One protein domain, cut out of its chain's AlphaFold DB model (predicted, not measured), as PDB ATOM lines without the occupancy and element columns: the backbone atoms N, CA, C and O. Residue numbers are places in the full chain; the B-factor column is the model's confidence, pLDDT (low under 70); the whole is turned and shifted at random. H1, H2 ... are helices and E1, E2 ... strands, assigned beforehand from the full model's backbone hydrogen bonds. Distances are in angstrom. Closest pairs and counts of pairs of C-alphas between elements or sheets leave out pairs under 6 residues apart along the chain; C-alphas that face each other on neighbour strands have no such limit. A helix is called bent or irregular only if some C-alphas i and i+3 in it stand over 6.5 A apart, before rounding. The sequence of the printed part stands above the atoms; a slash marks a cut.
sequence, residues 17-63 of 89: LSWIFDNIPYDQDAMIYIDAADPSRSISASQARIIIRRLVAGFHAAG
ATOM      1  N   LEU A  17      27.145 -54.436  44.053       91.31
ATOM      2  CA  LEU A  17      28.103 -53.337  43.922       91.31
ATOM      3  C   LEU A  17      29.444 -53.704  44.554       91.31
ATOM      4  O   LEU A  17      30.483 -53.487  43.934       91.31
ATOM      5  N   SER A  18      29.429 -54.312  45.739       91.19
ATOM      6  CA  SER A  18      30.649 -54.795  46.396       91.19
ATOM      7  C   SER A  18      31.301 -55.938  45.602       91.19
ATOM      8  O   SER A  18      32.527 -56.047  45.529       91.19
ATOM      9  N   TRP A  19      30.508 -56.803  44.962       90.06
ATOM     10  CA  TRP A  19      31.023 -57.835  44.057       90.06
ATOM     11  C   TRP A  19      31.749 -57.229  42.849       90.06
ATOM     12  O   TRP A  19      32.842 -57.685  42.522       90.06
ATOM     13  N   ILE A  20      31.197 -56.166  42.253       90.12
ATOM     14  CA  ILE A  20      31.799 -55.484  41.099       90.12
ATOM     15  C   ILE A  20      33.038 -54.666  41.491       90.12
ATOM     16  O   ILE A  20      34.012 -54.695  40.748       90.12
ATOM     17  N   PHE A  21      33.018 -53.920  42.608       89.56
ATOM     18  CA  PHE A  21      33.973 -52.819  42.842       89.56
ATOM     19  C   PHE A  21      35.049 -53.019  43.922       89.56
ATOM     20  O   PHE A  21      35.945 -52.174  44.004       89.56
ATOM     21  N   ASP A  22      35.002 -54.071  44.744       89.75
ATOM     22  CA  ASP A  22      35.949 -54.201  45.870       89.75
ATOM     23  C   ASP A  22      37.334 -54.725  45.466       89.75
ATOM     24  O   ASP A  22      38.346 -54.157  45.861       89.75
ATOM     25  N   ASN A  23      37.385 -55.827  44.711       86.62
ATOM     26  CA  ASN A  23      38.616 -56.578  44.437       86.62
ATOM     27  C   ASN A  23      38.800 -56.754  42.934       86.62
ATOM     28  O   ASN A  23      38.722 -57.870  42.421       86.62
ATOM     29  N   ILE A  24      38.972 -55.646  42.218       86.50
ATOM     30  CA  ILE A  24      39.037 -55.702  40.763       86.50
ATOM     31  C   ILE A  24      40.462 -56.062  40.304       86.50
ATOM     32  O   ILE A  24      41.390 -55.306  40.590       86.50
ATOM     33  N   PRO A  25      40.659 -57.185  39.581       89.56
ATOM     34  CA  PRO A  25      41.988 -57.662  39.192       89.56
ATOM     35  C   PRO A  25      42.508 -57.060  37.874       89.56
ATOM     36  O   PRO A  25      43.566 -57.464  37.399       89.56
ATOM     37  N   TYR A  26      41.760 -56.146  37.252       88.94
ATOM     38  CA  TYR A  26      42.069 -55.548  35.950       88.94
ATOM     39  C   TYR A  26      42.242 -54.023  36.041       88.94
ATOM     40  O   TYR A  26      41.833 -53.396  37.023       88.94
ATOM     41  N   ASP A  27      42.835 -53.431  35.000       93.12
ATOM     42  CA  ASP A  27      43.050 -51.984  34.895       93.12
ATOM     43  C   ASP A  27      41.720 -51.212  34.911       93.12
ATOM     44  O   ASP A  27      40.867 -51.366  34.037       93.12
ATOM     45  N   GLN A  28      41.553 -50.367  35.926       91.94
ATOM     46  CA  GLN A  28      40.325 -49.616  36.178       91.94
ATOM     47  C   GLN A  28      40.028 -48.542  35.140       91.94
ATOM     48  O   GLN A  28      38.868 -48.136  35.010       91.94
ATOM     49  N   ASP A  29      41.054 -48.093  34.422       93.88
ATOM     50  CA  ASP A  29      40.953 -47.043  33.418       93.88
ATOM     51  C   ASP A  29      40.882 -47.606  31.993       93.88
ATOM     52  O   ASP A  29      40.660 -46.858  31.039       93.88
ATOM     53  N   ALA A  30      40.958 -48.933  31.844       93.44
ATOM     54  CA  ALA A  30      40.692 -49.598  30.582       93.44
ATOM     55  C   ALA A  30      39.227 -49.415  30.154       93.44
ATOM     56  O   ALA A  30      38.294 -49.446  30.962       93.44
ATOM     57  N   MET A  31      39.022 -49.259  28.847       90.75
ATOM     58  CA  MET A  31      37.692 -49.158  28.252       90.75
ATOM     59  C   MET A  31      37.045 -50.545  28.223       90.75
ATOM     60  O   MET A  31      37.400 -51.375  27.390       90.75
ATOM     61  N   ILE A  32      36.124 -50.803  29.156       89.94
ATOM     62  CA  ILE A  32      35.496 -52.125  29.340       89.94
ATOM     63  C   ILE A  32      34.074 -52.201  28.790       89.94
ATOM     64  O   ILE A  32      33.615 -53.277  28.414       89.94
ATOM     65  N   TYR A  33      33.372 -51.071  28.736       89.44
ATOM     66  CA  TYR A  33      32.025 -50.989  28.192       89.44
ATOM     67  C   TYR A  33      32.070 -50.083  26.970       89.44
ATOM     68  O   TYR A  33      32.218 -48.871  27.104       89.44
ATOM     69  N   ILE A  34      32.048 -50.693  25.789       91.81
ATOM     70  CA  ILE A  34      32.288 -50.038  24.501       91.81
ATOM     71  C   ILE A  34      30.999 -50.116  23.690       91.81
ATOM     72  O   ILE A  34      30.423 -51.195  23.545       91.81
ATOM     73  N   ASP A  35      30.549 -48.979  23.171       88.62
ATOM     74  CA  ASP A  35      29.407 -48.927  22.266       88.62
ATOM     75  C   ASP A  35      29.777 -49.610  20.943       88.62
ATOM     76  O   ASP A  35      30.785 -49.290  20.311       88.62
ATOM     77  N   ALA A  36      28.951 -50.569  20.528       87.81
ATOM     78  CA  ALA A  36      29.163 -51.312  19.293       87.81
ATOM     79  C   ALA A  36      28.975 -50.439  18.042       87.81
ATOM     80  O   ALA A  36      29.574 -50.731  17.008       87.81
ATOM     81  N   ALA A  37      28.149 -49.390  18.122       88.44
ATOM     82  CA  ALA A  37      27.909 -48.475  17.009       88.44
ATOM     83  C   ALA A  37      29.008 -47.408  16.882       88.44
ATOM     84  O   ALA A  37      29.334 -46.996  15.769       88.44
ATOM     85  N   ASP A  38      29.590 -46.976  18.002       87.44
ATOM     86  CA  ASP A  38      30.658 -45.975  18.044       87.44
ATOM     87  C   ASP A  38      31.666 -46.289  19.165       87.44
ATOM     88  O   ASP A  38      31.479 -45.859  20.304       87.44
ATOM     89  N   PRO A  39      32.786 -46.970  18.859       89.06
ATOM     90  CA  PRO A  39      33.779 -47.354  19.863       89.06
ATOM     91  C   PRO A  39      34.451 -46.189  20.603       89.06
ATOM     92  O   PRO A  39      35.094 -46.415  21.629       89.06
ATOM     93  N   SER A  40      34.319 -44.947  20.118       88.25
ATOM     94  CA  SER A  40      34.772 -43.760  20.859       88.25
ATOM     95  C   SER A  40      33.902 -43.474  22.093       88.25
ATOM     96  O   SER A  40      34.323 -42.791  23.037       88.25
ATOM     97  N   ARG A  41      32.682 -44.023  22.119       88.38
ATOM     98  CA  ARG A  41      31.779 -44.023  23.267       88.38
ATOM     99  C   ARG A  41      32.071 -45.254  24.108       88.38
ATOM    100  O   ARG A  41      31.506 -46.328  23.926       88.38
ATOM    101  N   SER A  42      32.945 -45.062  25.080       92.25
ATOM    102  CA  SER A  42      33.286 -46.089  26.051       92.25
ATOM    103  C   SER A  42      33.207 -45.572  27.480       92.25
ATOM    104  O   SER A  42      33.182 -44.359  27.731       92.25
ATOM    105  N   ILE A  43      33.133 -46.519  28.412       93.12
ATOM    106  CA  ILE A  43      33.169 -46.297  29.852       93.12
ATOM    107  C   ILE A  43      34.172 -47.270  30.478       93.12
ATOM    108  O   ILE A  43      34.135 -48.480  30.226       93.12
ATOM    109  N   SER A  44      35.060 -46.730  31.310       94.00
ATOM    110  CA  SER A  44      35.942 -47.503  32.187       94.00
ATOM    111  C   SER A  44      35.261 -47.860  33.517       94.00
ATOM    112  O   SER A  44      34.237 -47.278  33.893       94.00
ATOM    113  N   ALA A  45      35.839 -48.790  34.284       92.69
ATOM    114  CA  ALA A  45      35.314 -49.144  35.607       92.69
ATOM    115  C   ALA A  45      35.339 -47.948  36.577       92.69
ATOM    116  O   ALA A  45      34.370 -47.714  37.312       92.69
ATOM    117  N   SER A  46      36.410 -47.148  36.542       92.88
ATOM    118  CA  SER A  46      36.544 -45.926  37.342       92.88
ATOM    119  C   SER A  46      35.451 -44.900  37.005       92.88
ATOM    120  O   SER A  46      34.795 -44.363  37.905       92.88
ATOM    121  N   GLN A  47      35.175 -44.691  35.714       93.69
ATOM    122  CA  GLN A  47      34.109 -43.808  35.241       93.69
ATOM    123  C   GLN A  47      32.721 -44.314  35.653       93.69
ATOM    124  O   GLN A  47      31.929 -43.539  36.196       93.69
ATOM    125  N   ALA A  48      32.438 -45.608  35.472       92.38
ATOM    126  CA  ALA A  48      31.174 -46.216  35.886       92.38
ATOM    127  C   ALA A  48      30.917 -46.012  37.387       92.38
ATOM    128  O   ALA A  48      29.835 -45.567  37.780       92.38
ATOM    129  N   ARG A  49      31.933 -46.240  38.233       92.69
ATOM    130  CA  ARG A  49      31.845 -46.026  39.685       92.69
ATOM    131  C   ARG A  49      31.470 -44.585  40.034       92.69
ATOM    132  O   ARG A  49      30.646 -44.362  40.924       92.69
ATOM    133  N   ILE A  50      32.049 -43.602  39.344       94.31
ATOM    134  CA  ILE A  50      31.738 -42.181  39.551       94.31
ATOM    135  C   ILE A  50      30.295 -41.877  39.134       94.31
ATOM    136  O   ILE A  50      29.566 -41.241  39.899       94.31
ATOM    137  N   ILE A  51      29.865 -42.341  37.956       93.25
ATOM    138  CA  ILE A  51      28.506 -42.118  37.438       93.25
ATOM    139  C   ILE A  51      27.464 -42.702  38.399       93.25
ATOM    140  O   ILE A  51      26.544 -41.991  38.806       93.25
ATOM    141  N   ILE A  52      27.652 -43.951  38.835       93.38
ATOM    142  CA  ILE A  52      26.757 -44.631  39.781       93.38
ATOM    143  C   ILE A  52      26.658 -43.842  41.090       93.38
ATOM    144  O   ILE A  52      25.558 -43.573  41.566       93.38
ATOM    145  N   ARG A  53      27.787 -43.403  41.663       95.00
ATOM    146  CA  ARG A  53      27.776 -42.624  42.914       95.00
ATOM    147  C   ARG A  53      27.069 -41.279  42.766       95.00
ATOM    148  O   ARG A  53      26.385 -40.860  43.697       95.00
ATOM    149  N   ARG A  54      27.209 -40.611  41.617       96.38
ATOM    150  CA  ARG A  54      26.490 -39.360  41.326       96.38
ATOM    151  C   ARG A  54      24.985 -39.597  41.216       96.38
ATOM    152  O   ARG A  54      24.221 -38.819  41.780       96.38
ATOM    153  N   LEU A  55      24.568 -40.678  40.557       94.12
ATOM    154  CA  LEU A  55      23.159 -41.062  40.461       94.12
ATOM    155  C   LEU A  55      22.565 -41.370  41.845       94.12
ATOM    156  O   LEU A  55      21.523 -40.827  42.198       94.12
ATOM    157  N   VAL A  56      23.269 -42.161  42.664       94.06
ATOM    158  CA  VAL A  56      22.864 -42.479  44.045       94.06
ATOM    159  C   VAL A  56      22.745 -41.217  44.899       94.06
ATOM    160  O   VAL A  56      21.762 -41.055  45.618       94.06
ATOM    161  N   ALA A  57      23.703 -40.290  44.799       96.25
ATOM    162  CA  ALA A  57      23.621 -39.010  45.499       96.25
ATOM    163  C   ALA A  57      22.384 -38.199  45.071       96.25
ATOM    164  O   ALA A  57      21.704 -37.632  45.924       96.25
ATOM    165  N   GLY A  58      22.056 -38.194  43.774       96.88
ATOM    166  CA  GLY A  58      20.831 -37.585  43.250       96.88
ATOM    167  C   GLY A  58      19.560 -38.238  43.798       96.88
ATOM    168  O   GLY A  58      18.646 -37.534  44.217       96.88
ATOM    169  N   PHE A  59      19.517 -39.570  43.879       96.88
ATOM    170  CA  PHE A  59      18.388 -40.286  44.475       96.88
ATOM    171  C   PHE A  59      18.200 -39.965  45.957       96.88
ATOM    172  O   PHE A  59      17.077 -39.705  46.386       96.88
ATOM    173  N   HIS A  60      19.283 -39.917  46.735       96.69
ATOM    174  CA  HIS A  60      19.205 -39.505  48.137       96.69
ATOM    175  C   HIS A  60      18.705 -38.062  48.273       96.69
ATOM    176  O   HIS A  60      17.860 -37.787  49.123       96.69
ATOM    177  N   ALA A  61      19.173 -37.148  47.416       97.69
ATOM    178  CA  ALA A  61      18.706 -35.762  47.400       97.69
ATOM    179  C   ALA A  61      17.219 -35.640  47.016       97.69
ATOM    180  O   ALA A  61      16.525 -34.773  47.537       97.69
ATOM    181  N   ALA A  62      16.716 -36.535  46.159       97.12
ATOM    182  CA  ALA A  62      15.299 -36.636  45.806       97.12
ATOM    183  C   ALA A  62      14.436 -37.321  46.887       97.12
ATOM    184  O   ALA A  62      13.221 -37.421  46.727       97.12
ATOM    185  N   GLY A  63      15.038 -37.779  47.990       97.69
ATOM    186  CA  GLY A  63      14.329 -38.368  49.126       97.69
ATOM    187  C   GLY A  63      14.115 -39.881  49.051       97.69
ATOM    188  O   GLY A  63      13.340 -40.397  49.855       97.69
TER     189      GLY A  63
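Overview. This is residues 17 to 63 of the 89 residues of the protein "Putative 4-coumarate-ligase protein" of Botryotinia fuckeliana (strain BcDW1) (UniProt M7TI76). One long helix, H2, follows directly on a small two-stranded hairpin, E1 and E2, with a sharp corner between E2 and H2, and its far part sticks out as an arm, with residues 53 to 63 standing free. At the start of the printed part a short helix, H1, sits near Arg 49 of H2, and the link from 22 to 30 loops from it to the hairpin. The printed part has 47 residues, with two named helices and two named strands in the order H1, E1, E2, H2; the sheet, of order E1 - E2, is antiparallel, and the class is mixed, helices and strands. The whole is loose, with a radius of gyration of the C-alphas of 12.8 A, and flat, spanning 36 by 28 by 13 A.

Arrangement. Begin at H1, residues 17 to 21, and go along a short link of 9 residues to E1, residues 31 to 34. Another short link, of 7 residues, leads to E2, residues 42 to 44, and there you find that E1 and E2 form a hairpin, antiparallel neighbours with 143 degrees between their directions. Look at Ile 34 and Ser 42, whose C-alphas face each other at 4.4 A, then at N 43 and O 33, within hydrogen-bond range at 2.8 A, and N 32 and O 43, at 3.2 A. A tight link with no residue in between joins E2 to H2, residues 45 to 61. The closest C-alphas of E1 and H2 are those of Ile 32 and Ala 45, 6.9 A apart. H1 and H2 are close but not clearly touching; their closest C-alphas are those of Phe 21 and Arg 49, 7.8 A apart. H1 and E2 are apart. In H1 and H2 every O i to N i+4 pair is within hydrogen-bond range.

Along the chain. Find C-alpha 17 at (28.103, -53.337, 43.922), where H1 begins; it reaches Phe 21 after 6.0 A. E1 goes from Met 31, at (37.692, -49.158, 28.252), to Ile 34, 6.6 A from first to last C-alpha. E2 goes from Ser 42 to Ser 44, 6.8 A. H2 begins at Ala 45 and runs 24.4 A to Ala 61, whose C-alpha is at (18.706, -35.762, 47.400); it is not bent.

Size, cuts and confidence. The two C-alphas farthest apart are those of Ala 37, in the link of the hairpin, and Gly 63, 36.3 A. Without residues 53 to 63, of which 53 to 61 belong to H2, the body has 36 residues and spans 30 by 19 by 13 A. The printed part has no cut and no long link. In this predicted model the mean pLDDT of the printed part is 92.1, and no printed residue is under 70.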